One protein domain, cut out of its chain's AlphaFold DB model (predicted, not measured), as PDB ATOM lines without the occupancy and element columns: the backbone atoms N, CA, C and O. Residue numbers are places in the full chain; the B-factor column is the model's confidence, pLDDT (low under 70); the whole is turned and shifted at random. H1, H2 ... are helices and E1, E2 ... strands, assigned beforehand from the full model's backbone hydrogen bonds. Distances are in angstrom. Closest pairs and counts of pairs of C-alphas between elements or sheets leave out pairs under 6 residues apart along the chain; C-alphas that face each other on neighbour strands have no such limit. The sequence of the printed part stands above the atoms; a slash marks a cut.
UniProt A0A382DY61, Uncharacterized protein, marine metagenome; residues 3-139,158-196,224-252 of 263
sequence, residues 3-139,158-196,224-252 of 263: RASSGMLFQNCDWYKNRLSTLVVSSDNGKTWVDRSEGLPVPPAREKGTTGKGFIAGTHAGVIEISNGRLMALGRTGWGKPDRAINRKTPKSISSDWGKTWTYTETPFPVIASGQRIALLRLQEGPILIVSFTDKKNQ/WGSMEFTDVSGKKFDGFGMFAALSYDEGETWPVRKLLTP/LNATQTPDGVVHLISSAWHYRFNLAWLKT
ATOM      1  N   ARG A   3     108.826  83.797  82.712       96.12
ATOM      2  CA  ARG A   3     108.084  82.641  82.200       96.12
ATOM      3  C   ARG A   3     106.597  82.978  82.215       96.12
ATOM      4  O   ARG A   3     106.097  83.392  83.256       96.12
ATOM      5  N   ALA A   4     105.926  82.831  81.078       95.50
ATOM      6  CA  ALA A   4     104.478  82.998  80.992       95.50
ATOM      7  C   ALA A   4     103.741  81.735  81.460       95.50
ATOM      8  O   ALA A   4     104.327  80.652  81.536       95.50
ATOM      9  N   SER A   5     102.439  81.859  81.695       94.88
ATOM     10  CA  SER A   5     101.528  80.768  82.051       94.88
ATOM     11  C   SER A   5     101.528  79.623  81.030       94.88
ATOM     12  O   SER A   5     101.391  78.464  81.406       94.88
ATOM     13  N   SER A   6     101.794  79.924  79.753       93.88
ATOM     14  CA  SER A   6     101.976  78.930  78.684       93.88
ATOM     15  C   SER A   6     103.252  78.084  78.816       93.88
ATOM     16  O   SER A   6     103.476  77.177  78.019       93.88
ATOM     17  N   GLY A   7     104.131  78.399  79.771       96.06
ATOM     18  CA  GLY A   7     105.442  77.774  79.949       96.06
ATOM     19  C   GLY A   7     106.557  78.400  79.107       96.06
ATOM     20  O   GLY A   7     107.731  78.113  79.359       96.06
ATOM     21  N   MET A   8     106.221  79.285  78.162       97.06
ATOM     22  CA  MET A   8     107.184  79.980  77.301       97.06
ATOM     23  C   MET A   8     108.063  80.953  78.090       97.06
ATOM     24  O   MET A   8     107.607  81.620  79.022       97.06
ATOM     25  N   LEU A   9     109.325  81.066  77.682       98.25
ATOM     26  CA  LEU A   9     110.285  82.020  78.229       98.25
ATOM     27  C   LEU A   9     110.401  83.236  77.316       98.25
ATOM     28  O   LEU A   9     110.589  83.101  76.107       98.25
ATOM     29  N   PHE A  10     110.354  84.422  77.913       97.75
ATOM     30  CA  PHE A  10     110.479  85.694  77.214       97.75
ATOM     31  C   PHE A  10     111.664  86.479  77.763       97.75
ATOM     32  O   PHE A  10     111.707  86.838  78.946       97.75
ATOM     33  N   GLN A  11     112.614  86.794  76.889       96.75
ATOM     34  CA  GLN A  11     113.711  87.702  77.177       96.75
ATOM     35  C   GLN A  11     113.483  89.020  76.434       96.75
ATOM     36  O   GLN A  11     113.493  89.078  75.207       96.75
ATOM     37  N   ASN A  12     113.269  90.088  77.199       95.12
ATOM     38  CA  ASN A  12     113.242  91.444  76.666       95.12
ATOM     39  C   ASN A  12     114.649  91.850  76.203       95.12
ATOM     40  O   ASN A  12     115.618  91.699  76.950       95.12
ATOM     41  N   CYS A  13     114.725  92.383  74.988       92.81
ATOM     42  CA  CYS A  13     115.953  92.840  74.353       92.81
ATOM     43  C   CYS A  13     115.753  94.238  73.771       92.81
ATOM     44  O   CYS A  13     114.627  94.650  73.492       92.81
ATOM     45  N   ASP A  14     116.851  94.956  73.551       88.94
ATOM     46  CA  ASP A  14     116.832  96.249  72.878       88.94
ATOM     47  C   ASP A  14     117.523  96.188  71.526       88.94
ATOM     48  O   ASP A  14     118.667  95.764  71.389       88.94
ATOM     49  N   TRP A  15     116.839  96.727  70.530       79.19
ATOM     50  CA  TRP A  15     117.389  97.002  69.224       79.19
ATOM     51  C   TRP A  15     118.098  98.356  69.241       79.19
ATOM     52  O   TRP A  15     117.477  99.413  69.071       79.19
ATOM     53  N   TYR A  16     119.419  98.340  69.422       68.94
ATOM     54  CA  TYR A  16     120.226  99.551  69.608       68.94
ATOM     55  C   TYR A  16     120.076 100.580  68.475       68.94
ATOM     56  O   TYR A  16     119.776 101.744  68.755       68.94
ATOM     57  N   LYS A  17     120.208 100.158  67.202       71.31
ATOM     58  CA  LYS A  17     120.226 101.064  66.024       71.31
ATOM     59  C   LYS A  17     118.999 101.971  65.955       71.31
ATOM     60  O   LYS A  17     119.086 103.138  65.604       71.31
ATOM     61  N   ASN A  18     117.862 101.410  66.341       72.81
ATOM     62  CA  ASN A  18     116.569 102.051  66.280       72.81
ATOM     63  C   ASN A  18     115.986 102.245  67.663       72.81
ATOM     64  O   ASN A  18     114.799 102.455  67.701       72.81
ATOM     65  N   ARG A  19     116.721 102.159  68.779       77.56
ATOM     66  CA  ARG A  19     116.226 102.434  70.150       77.56
ATOM     67  C   ARG A  19     114.838 101.844  70.474       77.56
ATOM     68  O   ARG A  19     114.019 102.528  71.093       77.56
ATOM     69  N   LEU A  20     114.536 100.642  69.988       85.56
ATOM     70  CA  LEU A  20     113.280  99.917  70.241       85.56
ATOM     71  C   LEU A  20     113.557  98.729  71.155       85.56
ATOM     72  O   LEU A  20     114.685  98.255  71.185       85.56
ATOM     73  N   SER A  21     112.544  98.219  71.842       92.62
ATOM     74  CA  SER A  21     112.614  96.908  72.481       92.62
ATOM     75  C   SER A  21     111.972  95.831  71.600       92.62
ATOM     76  O   SER A  21     111.119  96.113  70.760       92.62
ATOM     77  N   THR A  22     112.380  94.587  71.799       94.44
ATOM     78  CA  THR A  22     111.811  93.381  71.186       94.44
ATOM     79  C   THR A  22     111.849  92.230  72.198       94.44
ATOM     80  O   THR A  22     112.277  92.415  73.344       94.44
ATOM     81  N   LEU A  23     111.372  91.054  71.795       96.69
ATOM     82  CA  LEU A  23     111.427  89.825  72.570       96.69
ATOM     83  C   LEU A  23     112.211  88.761  71.809       96.69
ATOM     84  O   LEU A  23     111.950  88.509  70.635       96.69
ATOM     85  N   VAL A  24     113.092  88.080  72.528       97.12
ATOM     86  CA  VAL A  24     113.636  86.784  72.133       97.12
ATOM     87  C   VAL A  24     112.917  85.731  72.971       97.12
ATOM     88  O   VAL A  24     112.785  85.880  74.190       97.12
ATOM     89  N   VAL A  25     112.366  84.711  72.319       98.00
ATOM     90  CA  VAL A  25     111.365  83.817  72.920       98.00
ATOM     91  C   VAL A  25     111.773  82.361  72.770       98.00
ATOM     92  O   VAL A  25     112.187  81.955  71.689       98.00
ATOM     93  N   SER A  26     111.599  81.573  73.827       98.38
ATOM     94  CA  SER A  26     111.796  80.122  73.810       98.38
ATOM     95  C   SER A  26     110.509  79.394  74.199       98.38
ATOM     96  O   SER A  26     109.855  79.741  75.186       98.38
ATOM     97  N   SER A  27     110.151  78.370  73.426       97.19
ATOM     98  CA  SER A  27     109.012  77.474  73.681       97.19
ATOM     99  C   SER A  27     109.427  76.085  74.173       97.19
ATOM    100  O   SER A  27     108.571  75.247  74.423       97.19
ATOM    101  N   ASP A  28     110.725  75.828  74.314       97.31
ATOM    102  CA  ASP A  28     111.303  74.509  74.594       97.31
ATOM    103  C   ASP A  28     112.208  74.525  75.833       97.31
ATOM    104  O   ASP A  28     113.212  73.815  75.924       97.31
ATOM    105  N   ASN A  29     111.819  75.341  76.816       96.19
ATOM    106  CA  ASN A  29     112.513  75.500  78.089       96.19
ATOM    107  C   ASN A  29     113.965  76.002  77.950       96.19
ATOM    108  O   ASN A  29     114.841  75.606  78.716       96.19
ATOM    109  N   GLY A  30     114.205  76.896  76.989       97.25
ATOM    110  CA  GLY A  30     115.475  77.592  76.802       97.25
ATOM    111  C   GLY A  30     116.472  76.883  75.888       97.25
ATOM    112  O   GLY A  30     117.603  77.357  75.797       97.25
ATOM    113  N   LYS A  31     116.086  75.784  75.220       98.06
ATOM    114  CA  LYS A  31     116.973  75.059  74.293       98.06
ATOM    115  C   LYS A  31     117.157  75.822  72.980       98.06
ATOM    116  O   LYS A  31     118.278  75.908  72.486       98.06
ATOM    117  N   THR A  32     116.088  76.404  72.444       98.06
ATOM    118  CA  THR A  32     116.113  77.252  71.248       98.06
ATOM    119  C   THR A  32     115.407  78.578  71.496       98.06
ATOM    120  O   THR A  32     114.554  78.707  72.378       98.06
ATOM    121  N   TRP A  33     115.800  79.587  70.718       97.94
ATOM    122  CA  TRP A  33     115.362  80.968  70.878       97.94
ATOM    123  C   TRP A  33     115.036  81.588  69.521       97.94
ATOM    124  O   TRP A  33     115.787  81.427  68.566       97.94
ATOM    125  N   VAL A  34     113.922  82.316  69.455       97.19
ATOM    126  CA  VAL A  34     113.449  83.023  68.259       97.19
ATOM    127  C   VAL A  34     113.366  84.516  68.559       97.19
ATOM    128  O   VAL A  34     112.621  84.919  69.458       97.19
ATOM    129  N   ASP A  35     114.094  85.337  67.803       95.62
ATOM    130  CA  ASP A  35     113.962  86.795  67.839       95.62
ATOM    131  C   ASP A  35     112.691  87.210  67.083       95.62
ATOM    132  O   ASP A  35     112.520  86.936  65.896       95.62
ATOM    133  N   ARG A  36     111.760  87.873  67.779       94.94
ATOM    134  CA  ARG A  36     110.490  88.317  67.187       94.94
ATOM    135  C   ARG A  36     110.653  89.442  66.172       94.94
ATOM    136  O   ARG A  36     109.698  89.712  65.449       94.94
ATOM    137  N   SER A  37     111.802  90.108  66.139       92.25
ATOM    138  CA  SER A  37     112.107  91.221  65.241       92.25
ATOM    139  C   SER A  37     112.952  90.848  64.024       92.25
ATOM    140  O   SER A  37     113.100  91.677  63.123       92.25
ATOM    141  N   GLU A  38     113.492  89.630  63.968       92.38
ATOM    142  CA  GLU A  38     114.414  89.221  62.911       92.38
ATOM    143  C   GLU A  38     113.776  89.324  61.515       92.38
ATOM    144  O   GLU A  38     112.655  88.872  61.279       92.38
ATOM    145  N   GLY A  39     114.485  89.978  60.588       89.56
ATOM    146  CA  GLY A  39     114.038  90.184  59.206       89.56
ATOM    147  C   GLY A  39     112.870  91.162  59.022       89.56
ATOM    148  O   GLY A  39     112.443  91.383  57.889       89.56
ATOM    149  N   LEU A  40     112.343  91.771  60.091       89.81
ATOM    150  CA  LEU A  40     111.200  92.682  60.003       89.81
ATOM    151  C   LEU A  40     111.626  94.143  59.794       89.81
ATOM    152  O   LEU A  40     112.601  94.607  60.394       89.81
ATOM    153  N   PRO A  41     110.865  94.923  59.002       85.19
ATOM    154  CA  PRO A  41     111.106  96.350  58.876       85.19
ATOM    155  C   PRO A  41     110.775  97.071  60.186       85.19
ATOM    156  O   PRO A  41     109.829  96.730  60.900       85.19
ATOM    157  N   VAL A  42     111.537  98.121  60.479       78.00
ATOM    158  CA  VAL A  42     111.267  99.012  61.611       78.00
ATOM    159  C   VAL A  42     109.975  99.791  61.327       78.00
ATOM    160  O   VAL A  42     109.896 100.442  60.286       78.00
ATOM    161  N   PRO A  43     108.969  99.775  62.223       72.50
ATOM    162  CA  PRO A  43     107.740 100.539  62.018       72.50
ATOM    163  C   PRO A  43     108.016 102.059  61.939       72.50
ATOM    164  O   PRO A  43     108.738 102.561  62.806       72.50
ATOM    165  N   PRO A  44     107.454 102.790  60.950       61.00
ATOM    166  CA  PRO A  44     107.868 104.161  60.611       61.00
ATOM    167  C   PRO A  44     107.454 105.253  61.616       61.00
ATOM    168  O   PRO A  44     108.125 106.275  61.692       61.00
ATOM    169  N   ALA A  45     106.424 105.037  62.433       63.72
ATOM    170  CA  ALA A  45     106.090 105.827  63.623       63.72
ATOM    171  C   ALA A  45     105.049 105.046  64.437       63.72
ATOM    172  O   ALA A  45     104.395 104.140  63.913       63.72
ATOM    173  N   ARG A  46     104.914 105.343  65.732       73.31
ATOM    174  CA  ARG A  46     103.967 104.651  66.618       73.31
ATOM    175  C   ARG A  46     102.992 105.671  67.154       73.31
ATOM    176  O   ARG A  46     103.333 106.449  68.037       73.31
ATOM    177  N   GLU A  47     101.800 105.652  66.593       79.50
ATOM    178  CA  GLU A  47     100.687 106.476  67.028       79.50
ATOM    179  C   GLU A  47      99.705 105.616  67.820       79.50
ATOM    180  O   GLU A  47      99.773 104.382  67.825       79.50
ATOM    181  N   LYS A  48      98.788 106.271  68.525       84.69
ATOM    182  CA  LYS A  48      97.741 105.574  69.264       84.69
ATOM    183  C   LYS A  48      96.888 104.741  68.304       84.69
ATOM    184  O   LYS A  48      96.415 105.244  67.293       84.69
ATOM    185  N   GLY A  49      96.661 103.481  68.656       84.50
ATOM    186  CA  GLY A  49      95.828 102.544  67.904       84.50
ATOM    187  C   GLY A  49      96.544 101.847  66.748       84.50
ATOM    188  O   GLY A  49      95.979 100.912  66.184       84.50
ATOM    189  N   THR A  50      97.780 102.230  66.404       89.25
ATOM    190  CA  THR A  50      98.506 101.553  65.324       89.25
ATOM    191  C   THR A  50      99.097 100.226  65.787       89.25
ATOM    192  O   THR A  50      99.329  99.990  66.977       89.25
ATOM    193  N   THR A  51      99.345  99.338  64.825       90.81
ATOM    194  CA  THR A  51      99.958  98.028  65.059       90.81
ATOM    195  C   THR A  51     101.340  97.943  64.423       90.81
ATOM    196  O   THR A  51     101.577  98.532  63.369       90.81
ATOM    197  N   GLY A  52     102.246  97.151  64.990       89.75
ATOM    198  CA  GLY A  52     103.497  96.788  64.324       89.75
ATOM    199  C   GLY A  52     103.975  95.387  64.683       89.75
ATOM    200  O   GLY A  52     103.517  94.786  65.651       89.75
ATOM    201  N   LYS A  53     104.894  94.860  63.876       92.56
ATOM    202  CA  LYS A  53     105.428  93.502  64.025       92.56
ATOM    203  C   LYS A  53     106.744  93.522  64.797       92.56
ATOM    204  O   LYS A  53     107.552  94.418  64.581       92.56
ATOM    205  N   GLY A  54     106.944  92.566  65.701       92.81
ATOM    206  CA  GLY A  54     108.213  92.257  66.373       92.81
ATOM    207  C   GLY A  54     108.759  93.280  67.372       92.81
ATOM    208  O   GLY A  54     109.552  92.930  68.243       92.81
ATOM    209  N   PHE A  55     108.347  94.541  67.289       92.94
ATOM    210  CA  PHE A  55     108.958  95.624  68.049       92.94
ATOM    211  C   PHE A  55     107.969  96.266  69.025       92.94
ATOM    212  O   PHE A  55     106.883  96.675  68.633       92.94
ATOM    213  N   ILE A  56     108.401  96.474  70.263       93.56
ATOM    214  CA  ILE A  56     107.697  97.198  71.329       93.56
ATOM    215  C   ILE A  56     107.931  98.708  71.182       93.56
ATOM    216  O   ILE A  56     108.994  99.143  70.736       93.56
ATOM    217  N   ALA A  57     106.936  99.525  71.544       90.31
ATOM    218  CA  ALA A  57     107.067 100.978  71.519       90.31
ATOM    219  C   ALA A  57     108.027 101.462  72.617       90.31
ATOM    220  O   ALA A  57     107.805 101.209  73.798       90.31
ATOM    221  N   GLY A  58     109.080 102.182  72.222       88.12
ATOM    222  CA  GLY A  58     110.141 102.634  73.131       88.12
ATOM    223  C   GLY A  58     111.252 101.598  73.351       88.12
ATOM    224  O   GLY A  58     111.257 100.547  72.722       88.12
ATOM    225  N   THR A  59     112.218 101.922  74.214       88.44
ATOM    226  CA  THR A  59     113.378 101.073  74.586       88.44
ATOM    227  C   THR A  59     113.410 100.782  76.088       88.44
ATOM    228  O   THR A  59     112.648 101.385  76.846       88.44
ATOM    229  N   HIS A  60     114.279  99.865  76.529       91.75
ATOM    230  CA  HIS A  60     114.402  99.355  77.896       91.75
ATOM    231  C   HIS A  60     113.044  98.987  78.496       91.75
ATOM    232  O   HIS A  60     112.769  99.298  79.658       91.75
ATOM    233  N   ALA A  61     112.179  98.375  77.688       94.31
ATOM    234  CA  ALA A  61     110.816  98.118  78.103       94.31
ATOM    235  C   ALA A  61     110.753  97.137  79.283       94.31
ATOM    236  O   ALA A  61     111.492  96.151  79.345       94.31
ATOM    237  N   GLY A  62     109.844  97.407  80.217       96.62
ATOM    238  CA  GLY A  62     109.330  96.385  81.126       96.62
ATOM    239  C   GLY A  62     108.260  95.584  80.395       96.62
ATOM    240  O   GLY A  62     107.466  96.178  79.667       96.62
ATOM    241  N   VAL A  63     108.244  94.259  80.556       97.88
ATOM    242  CA  VAL A  63     107.283  93.367  79.886       97.88
ATOM    243  C   VAL A  63     106.739  92.368  80.893       97.88
ATOM    244  O   VAL A  63     107.519  91.763  81.625       97.88
ATOM    245  N   ILE A  64     105.420  92.194  80.904       97.81
ATOM    246  CA  ILE A  64     104.720  91.227  81.749       97.81
ATOM    247  C   ILE A  64     103.642  90.494  80.956       97.81
ATOM    248  O   ILE A  64     103.149  90.990  79.940       97.81
ATOM    249  N   GLU A  65     103.244  89.334  81.464       97.75
ATOM    250  CA  GLU A  65     101.994  88.701  81.068       97.75
ATOM    251  C   GLU A  65     100.804  89.369  81.776       97.75
ATOM    252  O   GLU A  65     100.832  89.694  82.970       97.75
ATOM    253  N   ILE A  66      99.750  89.579  81.002       97.50
ATOM    254  CA  ILE A  66      98.440  90.029  81.445       97.50
ATOM    255  C   ILE A  66      97.393  88.961  81.089       97.50
ATOM    256  O   ILE A  66      97.677  87.979  80.400       97.50
ATOM    257  N   SER A  67      96.173  89.142  81.572       95.94
ATOM    258  CA  SER A  67      95.075  88.186  81.443       95.94
ATOM    259  C   SER A  67      94.820  87.776  79.990       95.94
ATOM    260  O   SER A  67      95.007  88.560  79.048       95.94
ATOM    261  N   ASN A  68      94.331  86.544  79.832       93.88
ATOM    262  CA  ASN A  68      94.056  85.887  78.551       93.88
ATOM    263  C   ASN A  68      95.313  85.639  77.697       93.88
ATOM    264  O   ASN A  68      95.260  85.742  76.473       93.88
ATOM    265  N   GLY A  69      96.455  85.348  78.336       93.56
ATOM    266  CA  GLY A  69      97.707  85.000  77.651       93.56
ATOM    267  C   GLY A  69      98.297  86.135  76.809       93.56
ATOM    268  O   GLY A  69      99.083  85.887  75.890       93.56
ATOM    269  N   ARG A  70      97.891  87.378  77.091       97.75
ATOM    270  CA  ARG A  70      98.372  88.578  76.404       97.75
ATOM    271  C   ARG A  70      99.611  89.122  77.108       97.75
ATOM    272  O   ARG A  70      99.831  88.882  78.290       97.75
ATOM    273  N   LEU A  71     100.414  89.897  76.396       98.38
ATOM    274  CA  LEU A  71     101.569  90.594  76.953       98.38
ATOM    275  C   LEU A  71     101.308  92.094  76.994       98.38
ATOM    276  O   LEU A  71     100.752  92.650  76.046       98.38
ATOM    277  N   MET A  72     101.779  92.749  78.051       98.31
ATOM    278  CA  MET A  72     101.877  94.203  78.123       98.31
ATOM    279  C   MET A  72     103.337  94.613  78.262       98.31
ATOM    280  O   MET A  72     104.073  94.064  79.081       98.31
ATOM    281  N   ALA A  73     103.739  95.616  77.487       97.56
ATOM    282  CA  ALA A  73     105.056  96.216  77.567       97.56
ATOM    283  C   ALA A  73     104.975  97.738  77.655       97.56
ATOM    284  O   ALA A  73     104.217  98.367  76.915       97.56
ATOM    285  N   LEU A  74     105.789  98.327  78.527       96.31
ATOM    286  CA  LEU A  74     105.902  99.773  78.690       96.31
ATOM    287  C   LEU A  74     107.353 100.189  78.439       96.31
ATOM    288  O   LEU A  74     108.263  99.667  79.082       96.31
ATOM    289  N   GLY A  75     107.579 101.094  77.487       91.38
ATOM    290  CA  GLY A  75     108.918 101.507  77.054       91.38
ATOM    291  C   GLY A  75     109.227 102.966  77.367       91.38
ATOM    292  O   GLY A  75     108.334 103.782  77.560       91.38
ATOM    293  N   ARG A  76     110.511 103.329  77.378       87.00
ATOM    294  CA  ARG A  76     110.943 104.733  77.484       87.00
ATOM    295  C   ARG A  76     111.212 105.340  76.111       87.00
ATOM    296  O   ARG A  76     111.491 104.622  75.146       87.00
ATOM    297  N   THR A  77     111.240 106.668  76.036       79.06
ATOM    298  CA  THR A  77     111.734 107.340  74.822       79.06
ATOM    299  C   THR A  77     113.246 107.200  74.685       79.06
ATOM    300  O   THR A  77     114.002 107.320  75.653       79.06
ATOM    301  N   GLY A  78     113.697 106.935  73.461       65.62
ATOM    302  CA  GLY A  78     115.115 106.952  73.130       65.62
ATOM    303  C   GLY A  78     115.665 108.380  73.138       65.62
ATOM    304  O   GLY A  78     114.945 109.344  72.883       65.62
ATOM    305  N   TRP A  79     116.961 108.506  73.405       62.47
ATOM    306  CA  TRP A  79     117.704 109.755  73.231       62.47
ATOM    307  C   TRP A  79     117.503 110.313  71.813       62.47
ATOM    308  O   TRP A  79     117.641 109.564  70.844       62.47
ATOM    309  N   GLY A  80     117.133 111.592  71.693       56.66
ATOM    310  CA  GLY A  80     116.896 112.251  70.401       56.66
ATOM    311  C   GLY A  80     115.717 111.698  69.585       56.66
ATOM    312  O   GLY A  80     115.648 111.945  68.385       56.66
ATOM    313  N   LYS A  81     114.813 110.920  70.200       65.31
ATOM    314  CA  LYS A  81     113.662 110.285  69.533       65.31
ATOM    315  C   LYS A  81     112.343 110.528  70.293       65.31
ATOM    316  O   LYS A  81     111.816 109.602  70.927       65.31
ATOM    317  N   PRO A  82     111.840 111.782  70.318       57.69
ATOM    318  CA  PRO A  82     110.605 112.147  71.021       57.69
ATOM    319  C   PRO A  82     109.341 111.564  70.371       57.69
ATOM    320  O   PRO A  82     108.366 111.326  71.079       57.69
ATOM    321  N   ASP A  83     109.405 111.260  69.073       57.50
ATOM    322  CA  ASP A  83     108.408 110.579  68.229       57.50
ATOM    323  C   ASP A  83     107.987 109.190  68.737       57.50
ATOM    324  O   ASP A  83     107.042 108.584  68.244       57.50
ATOM    325  N   ARG A  84     108.696 108.666  69.737       69.00
ATOM    326  CA  ARG A  84     108.389 107.378  70.366       69.00
ATOM    327  C   ARG A  84     107.442 107.485  71.534       69.00
ATOM    328  O   ARG A  84     106.988 106.447  71.994       69.00
ATOM    329  N   ALA A  85     107.207 108.684  72.054       76.56
ATOM    330  CA  ALA A  85     106.118 108.892  72.988       76.56
ATOM    331  C   ALA A  85     104.800 108.857  72.215       76.56
ATOM    332  O   ALA A  85     104.700 109.443  71.144       76.56
ATOM    333  N   ILE A  86     103.778 108.238  72.792       81.19
ATOM    334  CA  ILE A  86     102.431 108.252  72.217       81.19
ATOM    335  C   ILE A  86     101.667 109.322  72.974       81.19
ATOM    336  O   ILE A  86     101.610 109.277  74.200       81.19
ATOM    337  N   ASN A  87     101.182 110.347  72.272       82.56
ATOM    338  CA  ASN A  87     100.544 111.519  72.885       82.56
ATOM    339  C   ASN A  87     101.397 112.173  73.992       82.56
ATOM    340  O   ASN A  87     100.876 112.642  75.001       82.56
ATOM    341  N   ARG A  88     102.731 112.184  73.824       81.06
ATOM    342  CA  ARG A  88     103.705 112.689  74.819       81.06
ATOM    343  C   ARG A  88     103.643 111.972  76.180       81.06
ATOM    344  O   ARG A  88     104.071 112.533  77.189       81.06
ATOM    345  N   LYS A  89     103.158 110.733  76.208       86.81
ATOM    346  CA  LYS A  89     103.056 109.869  77.390       86.81
ATOM    347  C   LYS A  89     103.859 108.581  77.217       86.81
ATOM    348  O   LYS A  89     104.254 108.236  76.098       86.81
ATOM    349  N   THR A  90     104.135 107.892  78.329       90.75
ATOM    350  CA  THR A  90     104.864 106.612  78.302       90.75
ATOM    351  C   THR A  90     104.097 105.600  77.435       90.75
ATOM    352  O   THR A  90     102.932 105.327  77.743       90.75
ATOM    353  N   PRO A  91     104.708 105.055  76.365       91.94
ATOM    354  CA  PRO A  91     104.064 104.094  75.473       91.94
ATOM    355  C   PRO A  91     103.694 102.781  76.162       91.94
ATOM    356  O   PRO A  91     104.507 102.205  76.885       91.94
ATOM    357  N   LYS A  92     102.498 102.284  75.850       95.50
ATOM    358  CA  LYS A  92     101.967 100.957  76.169       95.50
ATOM    359  C   LYS A  92     101.855 100.144  74.880       95.50
ATOM    360  O   LYS A  92     101.310 100.616  73.888       95.50
ATOM    361  N   SER A  93     102.393  98.930  74.885       96.31
ATOM    362  CA  SER A  93     102.279  97.962  73.790       96.31
ATOM    363  C   SER A  93     101.570  96.712  74.302       96.31
ATOM    364  O   SER A  93     101.998  96.153  75.311       96.31
ATOM    365  N   ILE A  94     100.523  96.265  73.610       97.69
ATOM    366  CA  ILE A  94      99.780  95.037  73.932       97.69
ATOM    367  C   ILE A  94      99.966  94.019  72.812       97.69
ATOM    368  O   ILE A  94      99.844  94.372  71.643       97.69
ATOM    369  N   SER A  95     100.237  92.765  73.163       97.88
ATOM    370  CA  SER A  95     100.335  91.653  72.212       97.88
ATOM    371  C   SER A  95      99.410  90.513  72.622       97.88
ATOM    372  O   SER A  95      99.365  90.143  73.793       97.88
ATOM    373  N   SER A  96      98.693  89.939  71.659       97.25
ATOM    374  CA  SER A  96      97.868  88.731  71.820       97.25
ATOM    375  C   SER A  96      98.484  87.487  71.176       97.25
ATOM    376  O   SER A  96      97.878  86.423  71.189       97.25
ATOM    377  N   ASP A  97      99.688  87.607  70.616       96.69
ATOM    378  CA  ASP A  97     100.364  86.570  69.832       96.69
ATOM    379  C   ASP A  97     101.824  86.364  70.276       96.69
ATOM    380  O   ASP A  97     102.706  86.018  69.482       96.69
ATOM    381  N   TRP A  98     102.074  86.581  71.573       95.44
ATOM    382  CA  TRP A  98     103.367  86.361  72.230       95.44
ATOM    383  C   TRP A  98     104.519  87.159  71.607       95.44
ATOM    384  O   TRP A  98     105.637  86.662  71.408       95.44
ATOM    385  N   GLY A  99     104.227  88.421  71.301       95.56
ATOM    386  CA  GLY A  99     105.173  89.433  70.855       95.56
ATOM    387  C   GLY A  99     105.468  89.430  69.361       95.56
ATOM    388  O   GLY A  99     106.378  90.153  68.948       95.56
ATOM    389  N   LYS A 100     104.737  88.650  68.551       95.50
ATOM    390  CA  LYS A 100     104.862  88.703  67.085       95.50
ATOM    391  C   LYS A 100     104.291  90.013  66.547       95.50
ATOM    392  O   LYS A 100     104.895  90.621  65.663       95.50
ATOM    393  N   THR A 101     103.182  90.484  67.105       95.06
ATOM    394  CA  THR A 101     102.579  91.783  66.816       95.06
ATOM    395  C   THR A 101     102.226  92.529  68.096       95.06
ATOM    396  O   THR A 101     102.062  91.943  69.168       95.06
ATOM    397  N   TRP A 102     102.159  93.852  67.979       95.56
ATOM    398  CA  TRP A 102     101.877  94.767  69.073       95.56
ATOM    399  C   TRP A 102     100.924  95.863  68.613       95.56
ATOM    400  O   TRP A 102     101.157  96.467  67.566       95.56
ATOM    401  N   THR A 103      99.916  96.163  69.425       95.12
ATOM    402  CA  THR A 103      99.074  97.361  69.317       95.12
ATOM    403  C   THR A 103      99.576  98.416  70.292       95.12
ATOM    404  O   THR A 103      99.860  98.098  71.451       95.12
ATOM    405  N   TYR A 104      99.688  99.664  69.840       93.62
ATOM    406  CA  TYR A 104     100.279 100.746  70.624       93.62
ATOM    407  C   TYR A 104      99.244 101.739  71.145       93.62
ATOM    408  O   TYR A 104      98.329 102.154  70.443       93.62
ATOM    409  N   THR A 105      99.419 102.167  72.388       92.75
ATOM    410  CA  THR A 105      98.659 103.249  73.022       92.75
ATOM    411  C   THR A 105      99.536 103.914  74.082       92.75
ATOM    412  O   THR A 105     100.713 103.600  74.233       92.75
ATOM    413  N   GLU A 106      98.997 104.870  74.809       91.31
ATOM    414  CA  GLU A 106      99.638 105.596  75.880       91.31
ATOM    415  C   GLU A 106      99.218 105.077  77.259       91.31
ATOM    416  O   GLU A 106      98.136 104.529  77.456       91.31
ATOM    417  N   THR A 107     100.080 105.296  78.243       94.56
ATOM    418  CA  THR A 107      99.703 105.302  79.663       94.56
ATOM    419  C   THR A 107      99.309 106.727  80.086       94.56
ATOM    420  O   THR A 107      99.609 107.683  79.370       94.56
ATOM    421  N   PRO A 108      98.707 106.949  81.271       94.06
ATOM    422  CA  PRO A 108      98.524 108.311  81.788       94.06
ATOM    423  C   PRO A 108      99.843 108.973  82.237       94.06
ATOM    424  O   PRO A 108      99.864 110.175  82.537       94.06
ATOM    425  N   PHE A 109     100.942 108.214  82.290       93.62
ATOM    426  CA  PHE A 109     102.177 108.621  82.946       93.62
ATOM    427  C   PHE A 109     103.079 109.492  82.068       93.62
ATOM    428  O   PHE A 109     103.114 109.327  80.840       93.62
ATOM    429  N   PRO A 110     103.860 110.388  82.699       89.38
ATOM    430  CA  PRO A 110     104.947 111.092  82.037       89.38
ATOM    431  C   PRO A 110     105.889 110.130  81.319       89.38
ATOM    432  O   PRO A 110     106.013 108.955  81.667       89.38
ATOM    433  N   VAL A 111     106.553 110.643  80.293       85.38
ATOM    434  CA  VAL A 111     107.573 109.899  79.560       85.38
ATOM    435  C   VAL A 111     108.880 109.934  80.338       85.38
ATOM    436  O   VAL A 111     109.306 111.004  80.755       85.38
ATOM    437  N   ILE A 112     109.580 108.804  80.400       86.06
ATOM    438  CA  ILE A 112     110.987 108.749  80.815       86.06
ATOM    439  C   ILE A 112     111.930 108.603  79.605       86.06
ATOM    440  O   ILE A 112     111.504 108.229  78.501       86.06
ATOM    441  N   ALA A 113     113.213 108.935  79.773       80.19
ATOM    442  CA  ALA A 113     114.178 109.006  78.665       80.19
ATOM    443  C   ALA A 113     115.557 108.415  79.013       80.19
ATOM    444  O   ALA A 113     115.661 107.485  79.811       80.19
ATOM    445  N   SER A 114     116.625 108.866  78.332       78.81
ATOM    446  CA  SER A 114     118.016 108.453  78.610       78.81
ATOM    447  C   SER A 114     118.363 108.576  80.087       78.81
ATOM    448  O   SER A 114     118.077 109.603  80.694       78.81
ATOM    449  N   GLY A 115     118.969 107.525  80.641       80.94
ATOM    450  CA  GLY A 115     119.314 107.448  82.057       80.94
ATOM    451  C   GLY A 115     118.226 106.891  82.977       80.94
ATOM    452  O   GLY A 115     118.448 106.800  84.178       80.94
ATOM    453  N   GLN A 116     117.070 106.500  82.439       88.38
ATOM    454  CA  GLN A 116     115.959 105.965  83.226       88.38
ATOM    455  C   GLN A 116     115.485 104.617  82.682       88.38
ATOM    456  O   GLN A 116     115.519 104.383  81.472       88.38
ATOM    457  N   ARG A 117     115.004 103.736  83.560       92.94
ATOM    458  CA  ARG A 117     114.308 102.491  83.199       92.94
ATOM    459  C   ARG A 117     113.220 102.206  84.227       92.94
ATOM    460  O   ARG A 117     113.470 102.382  85.412       92.94
ATOM    461  N   ILE A 118     112.049 101.763  83.776       95.88
ATOM    462  CA  ILE A 118     110.945 101.374  84.664       95.88
ATOM    463  C   ILE A 118     111.168  99.994  85.296       95.88
ATOM    464  O   ILE A 118     111.858  99.150  84.721       95.88
ATOM    465  N   ALA A 119     110.472  99.727  86.400       98.06
ATOM    466  CA  ALA A 119     110.117  98.371  86.811       98.06
ATOM    467  C   ALA A 119     108.628  98.125  86.520       98.06
ATOM    468  O   ALA A 119     107.794  98.997  86.762       98.06
ATOM    469  N   LEU A 120     108.298  96.945  85.990       98.44
ATOM    470  CA  LEU A 120     106.930  96.522  85.685       98.44
ATOM    471  C   LEU A 120     106.766  95.063  86.110       98.44
ATOM    472  O   LEU A 120     107.541  94.216  85.670       98.44
ATOM    473  N   LEU A 121     105.774  94.780  86.950       97.19
ATOM    474  CA  LEU A 121     105.493  93.440  87.462       97.19
ATOM    475  C   LEU A 121     103.995  93.255  87.715       97.19
ATOM    476  O   LEU A 121     103.305  94.199  88.093       97.19
ATOM    477  N   ARG A 122     103.503  92.027  87.543       97.75
ATOM    478  CA  ARG A 122     102.244  91.597  88.156       97.75
ATOM    479  C   ARG A 122     102.552  91.135  89.576       97.75
ATOM    480  O   ARG A 122     103.405  90.268  89.751       97.75
ATOM    481  N   LEU A 123     101.893  91.736  90.559       98.25
ATOM    482  CA  LEU A 123     101.994  91.310  91.949       98.25
ATOM    483  C   LEU A 123     101.234  89.993  92.147       98.25
ATOM    484  O   LEU A 123     100.228  89.749  91.478       98.25
ATOM    485  N   GLN A 124     101.700  89.161  93.074       97.38
ATOM    486  CA  GLN A 124     101.083  87.881  93.440       97.38
ATOM    487  C   GLN A 124      99.630  88.063  93.898       97.38
ATOM    488  O   GLN A 124      98.783  87.216  93.640       97.38
ATOM    489  N   GLU A 125      99.322  89.205  94.510       98.00
ATOM    490  CA  GLU A 125      97.980  89.591  94.942       98.00
ATOM    491  C   GLU A 125      97.050  89.991  93.778       98.00
ATOM    492  O   GLU A 125      95.889  90.324  94.009       98.00
ATOM    493  N   GLY A 126      97.548  90.017  92.536       97.38
ATOM    494  CA  GLY A 126      96.772  90.310  91.329       97.38
ATOM    495  C   GLY A 126      97.134  91.600  90.578       97.38
ATOM    496  O   GLY A 126      97.273  91.522  89.352       97.38
ATOM    497  N   PRO A 127      97.277  92.778  91.223       98.56
ATOM    498  CA  PRO A 127      97.415  94.037  90.499       98.56
ATOM    499  C   PRO A 127      98.758  94.161  89.780       98.56
ATOM    500  O   PRO A 127      99.773  93.594  90.182       98.56
ATOM    501  N   ILE A 128      98.777  94.975  88.731       98.75
ATOM    502  CA  ILE A 128     100.003  95.356  88.036       98.75
ATOM    503  C   ILE A 128     100.625  96.542  88.764       98.75
ATOM    504  O   ILE A 128      99.962  97.554  88.984       98.75
ATOM    505  N   LEU A 129     101.911  96.440  89.079       98.81
ATOM    506  CA  LEU A 129     102.732  97.519  89.608       98.81
ATOM    507  C   LEU A 129     103.647  98.068  88.512       98.81
ATOM    508  O   LEU A 129     104.409  97.321  87.893       98.81
ATOM    509  N   ILE A 130     103.627  99.388  88.336       98.62
ATOM    510  CA  ILE A 130     104.692 100.143  87.669       98.62
ATOM    511  C   ILE A 130     105.453 100.969  88.702       98.62
ATOM    512  O   ILE A 130     104.844 101.637  89.536       98.62
ATOM    513  N   VAL A 131     106.780 100.974  88.594       98.62
ATOM    514  CA  VAL A 131     107.639 101.992  89.207       98.62
ATOM    515  C   VAL A 131     108.346 102.760  88.096       98.62
ATOM    516  O   VAL A 131     108.970 102.161  87.216       98.62
ATOM    517  N   SER A 132     108.204 104.082  88.104       96.88
ATOM    518  CA  SER A 132     108.731 104.990  87.080       96.88
ATOM    519  C   SER A 132     109.076 106.346  87.706       96.88
ATOM    520  O   SER A 132     109.081 106.484  88.926       96.88
ATOM    521  N   PHE A 133     109.371 107.349  86.883       94.06
ATOM    522  CA  PHE A 133     109.747 108.697  87.302       94.06
ATOM    523  C   PHE A 133     108.788 109.735  86.716       94.06
ATOM    524  O   PHE A 133     108.260 109.543  85.618       94.06
ATOM    525  N   THR A 134     108.556 110.834  87.437       91.06
ATOM    526  CA  THR A 134     107.613 111.887  87.016       91.06
ATOM    527  C   THR A 134     108.084 112.726  85.827       91.06
ATOM    528  O   THR A 134     107.285 113.479  85.278       91.06
ATOM    529  N   ASP A 135     109.340 112.598  85.393       77.44
ATOM    530  CA  ASP A 135     109.837 113.278  84.196       77.44
ATOM    531  C   ASP A 135     111.066 112.600  83.581       77.44
ATOM    532  O   ASP A 135     111.674 111.700  84.164       77.44
ATOM    533  N   LYS A 136     111.460 113.081  82.404       68.25
ATOM    534  CA  LYS A 136     112.739 112.835  81.750       68.25
ATOM    535  C   LYS A 136     113.842 113.586  82.489       68.25
ATOM    536  O   LYS A 136     113.788 114.802  82.619       68.25
ATOM    537  N   LYS A 137     114.942 112.898  82.794       57.28
ATOM    538  CA  LYS A 137     116.159 113.545  83.319       57.28
ATOM    539  C   LYS A 137     116.731 114.653  82.400       57.28
ATOM    540  O   LYS A 137     117.434 115.536  82.867       57.28
ATOM    541  N   ASN A 138     116.432 114.614  81.097       50.09
ATOM    542  CA  ASN A 138     117.028 115.496  80.087       50.09
ATOM    543  C   ASN A 138     115.992 116.413  79.418       50.09
ATOM    544  O   ASN A 138     115.728 116.264  78.221       50.09
ATOM    545  N   GLN A 139     115.420 117.377  80.138       46.78
ATOM    546  CA  GLN A 139     114.786 118.527  79.482       46.78
ATOM    547  C   GLN A 139     115.853 119.476  78.910       46.78
ATOM    548  O   GLN A 139     115.986 120.623  79.327       46.78
ATOM    549  N   TRP A 158     112.423 119.152  86.962       54.25
ATOM    550  CA  TRP A 158     111.574 118.055  87.375       54.25
ATOM    551  C   TRP A 158     110.154 118.330  86.899       54.25
ATOM    552  O   TRP A 158     109.441 119.131  87.496       54.25
ATOM    553  N   GLY A 159     109.705 117.658  85.850       68.12
ATOM    554  CA  GLY A 159     108.276 117.490  85.620       68.12
ATOM    555  C   GLY A 159     107.623 116.866  86.856       68.12
ATOM    556  O   GLY A 159     108.169 115.940  87.473       68.12
ATOM    557  N   SER A 160     106.478 117.418  87.249       84.81
ATOM    558  CA  SER A 160     105.688 116.922  88.368       84.81
ATOM    559  C   SER A 160     104.632 115.923  87.906       84.81
ATOM    560  O   SER A 160     104.250 115.846  86.734       84.81
ATOM    561  N   MET A 161     104.133 115.156  88.864       91.06
ATOM    562  CA  MET A 161     102.844 114.490  88.760       91.06
ATOM    563  C   MET A 161     102.024 114.839  90.000       91.06
ATOM    564  O   MET A 161     102.580 114.984  91.087       91.06
ATOM    565  N   GLU A 162     100.707 114.957  89.843       93.31
ATOM    566  CA  GLU A 162      99.803 115.159  90.972       93.31
ATOM    567  C   GLU A 162      99.700 113.873  91.813       93.31
ATOM    568  O   GLU A 162      99.449 112.782  91.284       93.31
ATOM    569  N   PHE A 163      99.863 114.020  93.125       94.69
ATOM    570  CA  PHE A 163      99.640 112.996  94.143       94.69
ATOM    571  C   PHE A 163      98.656 113.506  95.197       94.69
ATOM    572  O   PHE A 163      98.341 114.693  95.255       94.69
ATOM    573  N   THR A 164      98.192 112.602  96.056       92.88
ATOM    574  CA  THR A 164      97.292 112.918  97.168       92.88
ATOM    575  C   THR A 164      97.936 112.508  98.484       92.88
ATOM    576  O   THR A 164      98.442 111.389  98.624       92.88
ATOM    577  N   ASP A 165      97.949 113.425  99.446       92.81
ATOM    578  CA  ASP A 165      98.453 113.150 100.786       92.81
ATOM    579  C   ASP A 165      97.378 112.554 101.711       92.81
ATOM    580  O   ASP A 165      96.218 112.373 101.341       92.81
ATOM    581  N   VAL A 166      97.776 112.230 102.940       91.12
ATOM    582  CA  VAL A 166      96.907 111.642 103.972       91.12
ATOM    583  C   VAL A 166      95.715 112.518 104.367       91.12
ATOM    584  O   VAL A 166      94.726 111.991 104.866       91.12
ATOM    585  N   SER A 167      95.776 113.831 104.126       91.44
ATOM    586  CA  SER A 167      94.661 114.757 104.364       91.44
ATOM    587  C   SER A 167      93.688 114.846 103.184       91.44
ATOM    588  O   SER A 167      92.683 115.547 103.265       91.44
ATOM    589  N   GLY A 168      93.981 114.158 102.076       91.19
ATOM    590  CA  GLY A 168      93.252 114.294 100.816       91.19
ATOM    591  C   GLY A 168      93.706 115.492  99.978       91.19
ATOM    592  O   GLY A 168      93.150 115.737  98.905       91.19
ATOM    593  N   LYS A 169      94.725 116.239 100.418       93.50
ATOM    594  CA  LYS A 169      95.242 117.393  99.685       93.50
ATOM    595  C   LYS A 169      96.085 116.921  98.503       93.50
ATOM    596  O   LYS A 169      96.949 116.050  98.624       93.50
ATOM    597  N   LYS A 170      95.831 117.530  97.346       94.19
ATOM    598  CA  LYS A 170      96.624 117.337  96.131       94.19
ATOM    599  C   LYS A 170      97.942 118.103  96.223       94.19
ATOM    600  O   LYS A 170      97.963 119.236  96.708       94.19
ATOM    601  N   PHE A 171      99.025 117.504  95.744       93.06
ATOM    602  CA  PHE A 171     100.328 118.157  95.649       93.06
ATOM    603  C   PHE A 171     101.114 117.672  94.430       93.06
ATOM    604  O   PHE A 171     100.944 116.541  93.975       93.06
ATOM    605  N   ASP A 172     102.006 118.526  93.935       91.56
ATOM    606  CA  ASP A 172     102.974 118.173  92.903       91.56
ATOM    607  C   ASP A 172     104.151 117.411  93.518       91.56
ATOM    608  O   ASP A 172     104.884 117.933  94.361       91.56
ATOM    609  N   GLY A 173     104.321 116.158  93.102       92.06
ATOM    610  CA  GLY A 173     105.452 115.318  93.481       92.06
ATOM    611  C   GLY A 173     106.439 115.141  92.333       92.06
ATOM    612  O   GLY A 173     106.059 115.147  91.160       92.06
ATOM    613  N   PHE A 174     107.705 114.940  92.683       91.56
ATOM    614  CA  PHE A 174     108.828 114.880  91.753       91.56
ATOM    615  C   PHE A 174     109.670 113.620  91.990       91.56
ATOM    616  O   PHE A 174     110.043 113.331  93.126       91.56
ATOM    617  N   GLY A 175     110.021 112.897  90.927       92.06
ATOM    618  CA  GLY A 175     110.919 111.740  90.964       92.06
ATOM    619  C   GLY A 175     110.213 110.392  90.960       92.06
ATOM    620  O   GLY A 175     109.190 110.211  90.302       92.06
ATOM    621  N   MET A 176     110.815 109.405  91.615       96.44
ATOM    622  CA  MET A 176     110.358 108.025  91.564       96.44
ATOM    623  C   MET A 176     108.976 107.849  92.204       96.44
ATOM    624  O   MET A 176     108.736 108.259  93.341       96.44
ATOM    625  N   PHE A 177     108.077 107.180  91.491       97.88
ATOM    626  CA  PHE A 177     106.732 106.862  91.950       97.88
ATOM    627  C   PHE A 177     106.367 105.413  91.642       97.88
ATOM    628  O   PHE A 177     106.879 104.818  90.693       97.88
ATOM    629  N   ALA A 178     105.430 104.878  92.417       98.56
ATOM    630  CA  ALA A 178     104.746 103.624  92.146       98.56
ATOM    631  C   ALA A 178     103.282 103.881  91.769       98.56
ATOM    632  O   ALA A 178     102.649 104.791  92.314       98.56
ATOM    633  N   ALA A 179     102.727 103.069  90.875       98.56
ATOM    634  CA  ALA A 179     101.296 103.053  90.602       98.56
ATOM    635  C   ALA A 179     100.762 101.629  90.422       98.56
ATOM    636  O   ALA A 179     101.483 100.751  89.945       98.56
ATOM    637  N   LEU A 180      99.497 101.415  90.797       98.75
ATOM    638  CA  LEU A 180      98.825 100.116  90.692       98.75
ATOM    639  C   LEU A 180      97.649 100.173  89.726       98.75
ATOM    640  O   LEU A 180      96.851 101.107  89.797       98.75
ATOM    641  N   SER A 181      97.524  99.141  88.897       98.75
ATOM    642  CA  SER A 181      96.358  98.875  88.056       98.75
ATOM    643  C   SER A 181      95.705  97.552  88.459       98.75
ATOM    644  O   SER A 181      96.395  96.565  88.719       98.75
ATOM    645  N   TYR A 182      94.373  97.548  88.498       98.50
ATOM    646  CA  TYR A 182      93.538  96.380  88.816       98.50
ATOM    647  C   TYR A 182      92.752  95.873  87.598       98.50
ATOM    648  O   TYR A 182      91.992  94.919  87.701       98.50
ATOM    649  N   ASP A 183      92.931  96.526  86.455       98.06
ATOM    650  CA  ASP A 183      92.182  96.342  85.215       98.06
ATOM    651  C   ASP A 183      93.141  96.196  84.029       98.06
ATOM    652  O   ASP A 183      92.934  96.742  82.950       98.06
ATOM    653  N   GLU A 184      94.222  95.442  84.241       97.56
ATOM    654  CA  GLU A 184      95.144  95.034  83.178       97.56
ATOM    655  C   GLU A 184      95.871  96.199  82.478       97.56
ATOM    656  O   GLU A 184      96.285  96.096  81.323       97.56
ATOM    657  N   GLY A 185      96.096  97.291  83.209       96.81
ATOM    658  CA  GLY A 185      96.849  98.460  82.757       96.81
ATOM    659  C   GLY A 185      95.997  99.535  82.083       96.81
ATOM    660  O   GLY A 185      96.566 100.417  81.424       96.81
ATOM    661  N   GLU A 186      94.669  99.480  82.215       96.69
ATOM    662  CA  GLU A 186      93.762 100.504  81.682       96.69
ATOM    663  C   GLU A 186      93.678 101.731  82.597       96.69
ATOM    664  O   GLU A 186      93.923 102.852  82.144       96.69
ATOM    665  N   THR A 187      93.452 101.541  83.897       97.94
ATOM    666  CA  THR A 187      93.442 102.616  84.894       97.94
ATOM    667  C   THR A 187      94.457 102.388  86.011       97.94
ATOM    668  O   THR A 187      94.949 101.288  86.250       97.94
ATOM    669  N   TRP A 188      94.815 103.484  86.686       97.88
ATOM    670  CA  TRP A 188      95.877 103.515  87.697       97.88
ATOM    671  C   TRP A 188      95.433 104.322  88.926       97.88
ATOM    672  O   TRP A 188      95.892 105.462  89.098       97.88
ATOM    673  N   PRO A 189      94.489 103.788  89.729       96.75
ATOM    674  CA  PRO A 189      93.850 104.520  90.827       96.75
ATOM    675  C   PRO A 189      94.763 104.751  92.035       96.75
ATOM    676  O   PRO A 189      94.564 105.712  92.770       96.75
ATOM    677  N   VAL A 190      95.776 103.904  92.248       97.44
ATOM    678  CA  VAL A 190      96.765 104.107  93.316       97.44
ATOM    679  C   VAL A 190      98.025 104.693  92.702       97.44
ATOM    680  O   VAL A 190      98.603 104.085  91.801       97.44
ATOM    681  N   ARG A 191      98.460 105.854  93.199       97.19
ATOM    682  CA  ARG A 191      99.710 106.524  92.820       97.19
ATOM    683  C   ARG A 191     100.405 107.004  94.081       97.19
ATOM    684  O   ARG A 191      99.815 107.755  94.853       97.19
ATOM    685  N   LYS A 192     101.646 106.575  94.285       97.56
ATOM    686  CA  LYS A 192     102.414 106.862  95.495       97.56
ATOM    687  C   LYS A 192     103.798 107.372  95.137       97.56
ATOM    688  O   LYS A 192     104.557 106.679  94.460       97.56
ATOM    689  N   LEU A 193     104.142 108.563  95.619       97.69
ATOM    690  CA  LEU A 193     105.509 109.074  95.520       97.69
ATOM    691  C   LEU A 193     106.423 108.272  96.462       97.69
ATOM    692  O   LEU A 193     106.102 108.132  97.646       97.69
ATOM    693  N   LEU A 194     107.552 107.764  95.960       97.12
ATOM    694  CA  LEU A 194     108.497 106.933  96.720       97.12
ATOM    695  C   LEU A 194     109.598 107.788  97.365       97.12
ATOM    696  O   LEU A 194     110.787 107.588  97.126       97.12
ATOM    697  N   THR A 195     109.193 108.774  98.164       94.25
ATOM    698  CA  THR A 195     110.125 109.672  98.858       94.25
ATOM    699  C   THR A 195     110.466 109.180 100.275       94.25
ATOM    700  O   THR A 195     109.562 108.750 101.000       94.25
ATOM    701  N   PRO A 196     111.735 109.289 100.722       91.62
ATOM    702  CA  PRO A 196     112.108 109.113 102.128       91.62
ATOM    703  C   PRO A 196     111.690 110.305 103.015       91.62
ATOM    704  O   PRO A 196     111.781 110.227 104.237       91.62
ATOM    705  N   LEU A 224     115.728 100.874  87.067       96.56
ATOM    706  CA  LEU A 224     114.952 100.102  88.020       96.56
ATOM    707  C   LEU A 224     114.866  98.630  87.612       96.56
ATOM    708  O   LEU A 224     114.755  98.291  86.428       96.56
ATOM    709  N   ASN A 225     114.873  97.753  88.611       96.56
ATOM    710  CA  ASN A 225     114.454  96.363  88.486       96.56
ATOM    711  C   ASN A 225     113.763  95.924  89.777       96.56
ATOM    712  O   ASN A 225     114.118  96.404  90.851       96.56
ATOM    713  N   ALA A 226     112.778  95.036  89.686       97.88
ATOM    714  CA  ALA A 226     112.054  94.577  90.859       97.88
ATOM    715  C   ALA A 226     111.692  93.097  90.771       97.88
ATOM    716  O   ALA A 226     111.462  92.560  89.687       97.88
ATOM    717  N   THR A 227     111.583  92.477  91.939       97.75
ATOM    718  CA  THR A 227     110.988  91.156  92.141       97.75
ATOM    719  C   THR A 227     110.075  91.195  93.363       97.75
ATOM    720  O   THR A 227     110.193  92.097  94.195       97.75
ATOM    721  N   GLN A 228     109.175  90.225  93.484       98.31
ATOM    722  CA  GLN A 228     108.351  90.045  94.674       98.31
ATOM    723  C   GLN A 228     108.651  88.689  95.305       98.31
ATOM    724  O   GLN A 228     108.614  87.660  94.629       98.31
ATOM    725  N   THR A 229     108.957  88.690  96.596       98.06
ATOM    726  CA  THR A 229     109.188  87.478  97.386       98.06
ATOM    727  C   THR A 229     107.860  86.821  97.794       98.06
ATOM    728  O   THR A 229     106.813  87.469  97.741       98.06
ATOM    729  N   PRO A 230     107.849  85.525  98.170       97.81
ATOM    730  CA  PRO A 230     106.617  84.810  98.541       97.81
ATOM    731  C   PRO A 230     105.863  85.382  99.752       97.81
ATOM    732  O   PRO A 230     104.685  85.105  99.928       97.81
ATOM    733  N   ASP A 231     106.527  86.185 100.586       97.94
ATOM    734  CA  ASP A 231     105.919  86.926 101.700       97.94
ATOM    735  C   ASP A 231     105.210  88.224 101.248       97.94
ATOM    736  O   ASP A 231     104.794  89.037 102.075       97.94
ATOM    737  N   GLY A 232     105.088  88.446  99.936       98.19
ATOM    738  CA  GLY A 232     104.430  89.606  99.341       98.19
ATOM    739  C   GLY A 232     105.288  90.875  99.313       98.19
ATOM    740  O   GLY A 232     104.819  91.915  98.838       98.19
ATOM    741  N   VAL A 233     106.542  90.832  99.775       98.75
ATOM    742  CA  VAL A 233     107.436  91.997  99.743       98.75
ATOM    743  C   VAL A 233     107.974  92.218  98.330       98.75
ATOM    744  O   VAL A 233     108.572  91.346  97.707       98.75
ATOM    745  N   VAL A 234     107.796  93.430  97.818       98.81
ATOM    746  CA  VAL A 234     108.442  93.911  96.599       98.81
ATOM    747  C   VAL A 234     109.836  94.415  96.956       98.81
ATOM    748  O   VAL A 234     110.000  95.345  97.747       98.81
ATOM    749  N   HIS A 235     110.840  93.804  96.340       98.69
ATOM    750  CA  HIS A 235     112.232  94.227  96.368       98.69
ATOM    751  C   HIS A 235     112.525  94.985  95.076       98.69
ATOM    752  O   HIS A 235     112.556  94.385  94.002       98.69
ATOM    753  N   LEU A 236     112.736  96.294  95.176       98.62
ATOM    754  CA  LEU A 236     113.077  97.172  94.057       98.62
ATOM    755  C   LEU A 236     114.525  97.632  94.217       98.62
ATOM    756  O   LEU A 236     114.884  98.176  95.257       98.62
ATOM    757  N   ILE A 237     115.340  97.461  93.187       97.38
ATOM    758  CA  ILE A 237     116.671  98.067  93.107       97.38
ATOM    759  C   ILE A 237     116.644  99.243  92.132       97.38
ATOM    760  O   ILE A 237     116.056  99.143  91.052       97.38
ATOM    761  N   SER A 238     117.273 100.347  92.524       95.06
ATOM    762  CA  SER A 238     117.651 101.441  91.631       95.06
ATOM    763  C   SER A 238     119.143 101.357  91.297       95.06
ATOM    764  O   SER A 238     119.802 100.355  91.580       95.06
ATOM    765  N   SER A 239     119.702 102.394  90.671       92.06
ATOM    766  CA  SER A 239     121.114 102.396  90.273       92.06
ATOM    767  C   SER A 239     122.103 102.381  91.443       92.06
ATOM    768  O   SER A 239     123.265 102.048  91.215       92.06
ATOM    769  N   ALA A 240     121.668 102.705  92.663       92.19
ATOM    770  CA  ALA A 240     122.498 102.603  93.866       92.19
ATOM    771  C   ALA A 240     121.764 102.083  95.107       92.19
ATOM    772  O   ALA A 240     122.421 101.748  96.090       92.19
ATOM    773  N   TRP A 241     120.431 102.011  95.090       94.00
ATOM    774  CA  TRP A 241     119.651 101.788  96.305       94.00
ATOM    775  C   TRP A 241     118.764 100.550  96.220       94.00
ATOM    776  O   TRP A 241     118.349 100.123  95.142       94.00
ATOM    777  N   HIS A 242     118.441  99.991  97.386       96.50
ATOM    778  CA  HIS A 242     117.477  98.908  97.548       96.50
ATOM    779  C   HIS A 242     116.284  99.398  98.367       96.50
ATOM    780  O   HIS A 242     116.430  99.864  99.495       96.50
ATOM    781  N   TYR A 243     115.095  99.271  97.790       97.75
ATOM    782  CA  TYR A 243     113.812  99.606  98.389       97.75
ATOM    783  C   TYR A 243     113.028  98.330  98.683       97.75
ATOM    784  O   TYR A 243     113.064  97.359  97.918       97.75
ATOM    785  N   ARG A 244     112.273  98.354  99.783       98.25
ATOM    786  CA  ARG A 244     111.359  97.280 100.179       98.25
ATOM    787  C   ARG A 244     110.016  97.868 100.574       98.25
ATOM    788  O   ARG A 244     109.961  98.788 101.387       98.25
ATOM    789  N   PHE A 245     108.946  97.338 100.007       98.44
ATOM    790  CA  PHE A 245     107.565  97.707 100.324       98.44
ATOM    791  C   PHE A 245     106.625  96.569  99.913       98.44
ATOM    792  O   PHE A 245     107.057  95.608  99.292       98.44
ATOM    793  N   ASN A 246     105.342  96.647 100.252       98.62
ATOM    794  CA  ASN A 246     104.336  95.658  99.851       98.62
ATOM    795  C   ASN A 246     103.051  96.348  99.368       98.62
ATOM    796  O   ASN A 246     102.933  97.578  99.426       98.62
ATOM    797  N   LEU A 247     102.078  95.563  98.898       98.62
ATOM    798  CA  LEU A 247     100.805  96.085  98.397       98.62
ATOM    799  C   LEU A 247     100.057  96.928  99.440       98.62
ATOM    800  O   LEU A 247      99.508  97.979  99.104       98.62
ATOM    801  N   ALA A 248     100.050  96.500 100.705       98.31
ATOM    802  CA  ALA A 248      99.386  97.233 101.782       98.31
ATOM    803  C   ALA A 248      99.989  98.636 101.962       98.31
ATOM    804  O   ALA A 248      99.257  99.623 102.004       98.31
ATOM    805  N   TRP A 249     101.320  98.749 101.976       97.88
ATOM    806  CA  TRP A 249     102.004 100.037 102.077       97.88
ATOM    807  C   TRP A 249     101.772 100.923 100.848       97.88
ATOM    808  O   TRP A 249     101.554 102.127 100.995       97.88
ATOM    809  N   LEU A 250     101.759 100.348  99.641       97.94
ATOM    810  CA  LEU A 250     101.482 101.090  98.404       97.94
ATOM    811  C   LEU A 250     100.092 101.740  98.402       97.94
ATOM    812  O   LEU A 250      99.924 102.800  97.809       97.94
ATOM    813  N   LYS A 251      99.117 101.137  99.093       96.88
ATOM    814  CA  LYS A 251      97.752 101.666  99.248       96.88
ATOM    815  C   LYS A 251      97.630 102.771 100.301       96.88
ATOM    816  O   LYS A 251      96.593 103.423 100.367       96.88
ATOM    817  N   THR A 252      98.656 102.999 101.121       94.69
ATOM    818  CA  THR A 252      98.635 104.113 102.078       94.69
ATOM    819  C   THR A 252      98.840 105.450 101.354       94.69
ATOM    820  O   THR A 252      99.624 105.498 100.398       94.69
TER     821      THR A 252
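What this domain is: This is residues 3 to 139, 158 to 196 and 224 to 252 of the 263 residues of an uncharacterized protein of marine metagenome (UniProt A0A382DY61). Four antiparallel sheets form an arc, partly face to face, like blades of an incomplete propeller: E1 E2, the strongly twisted E3 E7 E6 E5 E4, then E8 E9 E12 E13 and E14 E15 E16. Strands E1, E4, E8 and E14 lie along the arc's inner side, while the small hairpin E10 E11 lies beside E13, far from E1 E2. The 205 printed residues have sixteen named strands, E1 to E16, followed by one named helix, H1. The class is mostly strand, though under half of the residues are in named elements. The whole is compact, with a radius of gyration of the C-alphas of 16.7 A and spans of 54 by 39 by 32 A.

How they stand to each other: E1, residues 9 to 15, and E2, 20 to 26, form a hairpin; N 11 and O 24 are 2.9 A apart, within hydrogen-bond range. This pair faces the sheet of E3, 51 to 53, E7, 101 to 106, E6, 91 to 95, E5, 70 to 76, and E4, 59 to 66, in that order; the closest C-alphas of E1 and E4 are Asp 14 and Thr 59, 6.2 A. E4 E5 E6 E7 is a meander, each strand the antiparallel neighbour of the one before, with N 64 and O 72 2.9 A apart. Next in this stack of sheets come E8, 119 to 122, E9, 128 to 133, E12, 176 to 181, and E13, 190 to 193; N 130 and O 179 are 3.0 A apart. The closest C-alphas of E4 and E8 are Gly 62 and Leu 120, 5.2 A. The hairpin of E10, 161 to 164, and E11, 170 to 173, has N 163 and O 171 2.9 A apart; Phe 163 and Arg 191 are the closest C-alphas of E10 and E13, 6.6 A. The meander of E14, 225 to 228, E15, 234 to 237, and E16, 242 to 245, faces the four-stranded sheet; C-alphas Ala 119 and Asn 225 of E8 and E14 are closest, 5.1 A. H1, 247 to 250, only grazes that sheet and is too short for an O i to N i+4 pair.

Where its parts are: E1 begins at C-alpha 9 (110.285, 82.020, 78.229). E5 is 20.5 A long, E2 20.2 A and E4 19.8 A. H1 ends at C-alpha 250 (101.482, 101.090, 98.404).

The domain as a whole: Gly 39 and Ser 167 have the farthest C-alphas, 54.9 A apart. Residues 140 to 157 and 197 to 223 are not printed, leaving C-alpha gaps of 8.5 A and 17.0 A. The links E2 to E3, E5 to E6 and E7 to E8 are long. Mean pLDDT of the printed part is 90.9; 16 residues are under 70, among them 78 to 84.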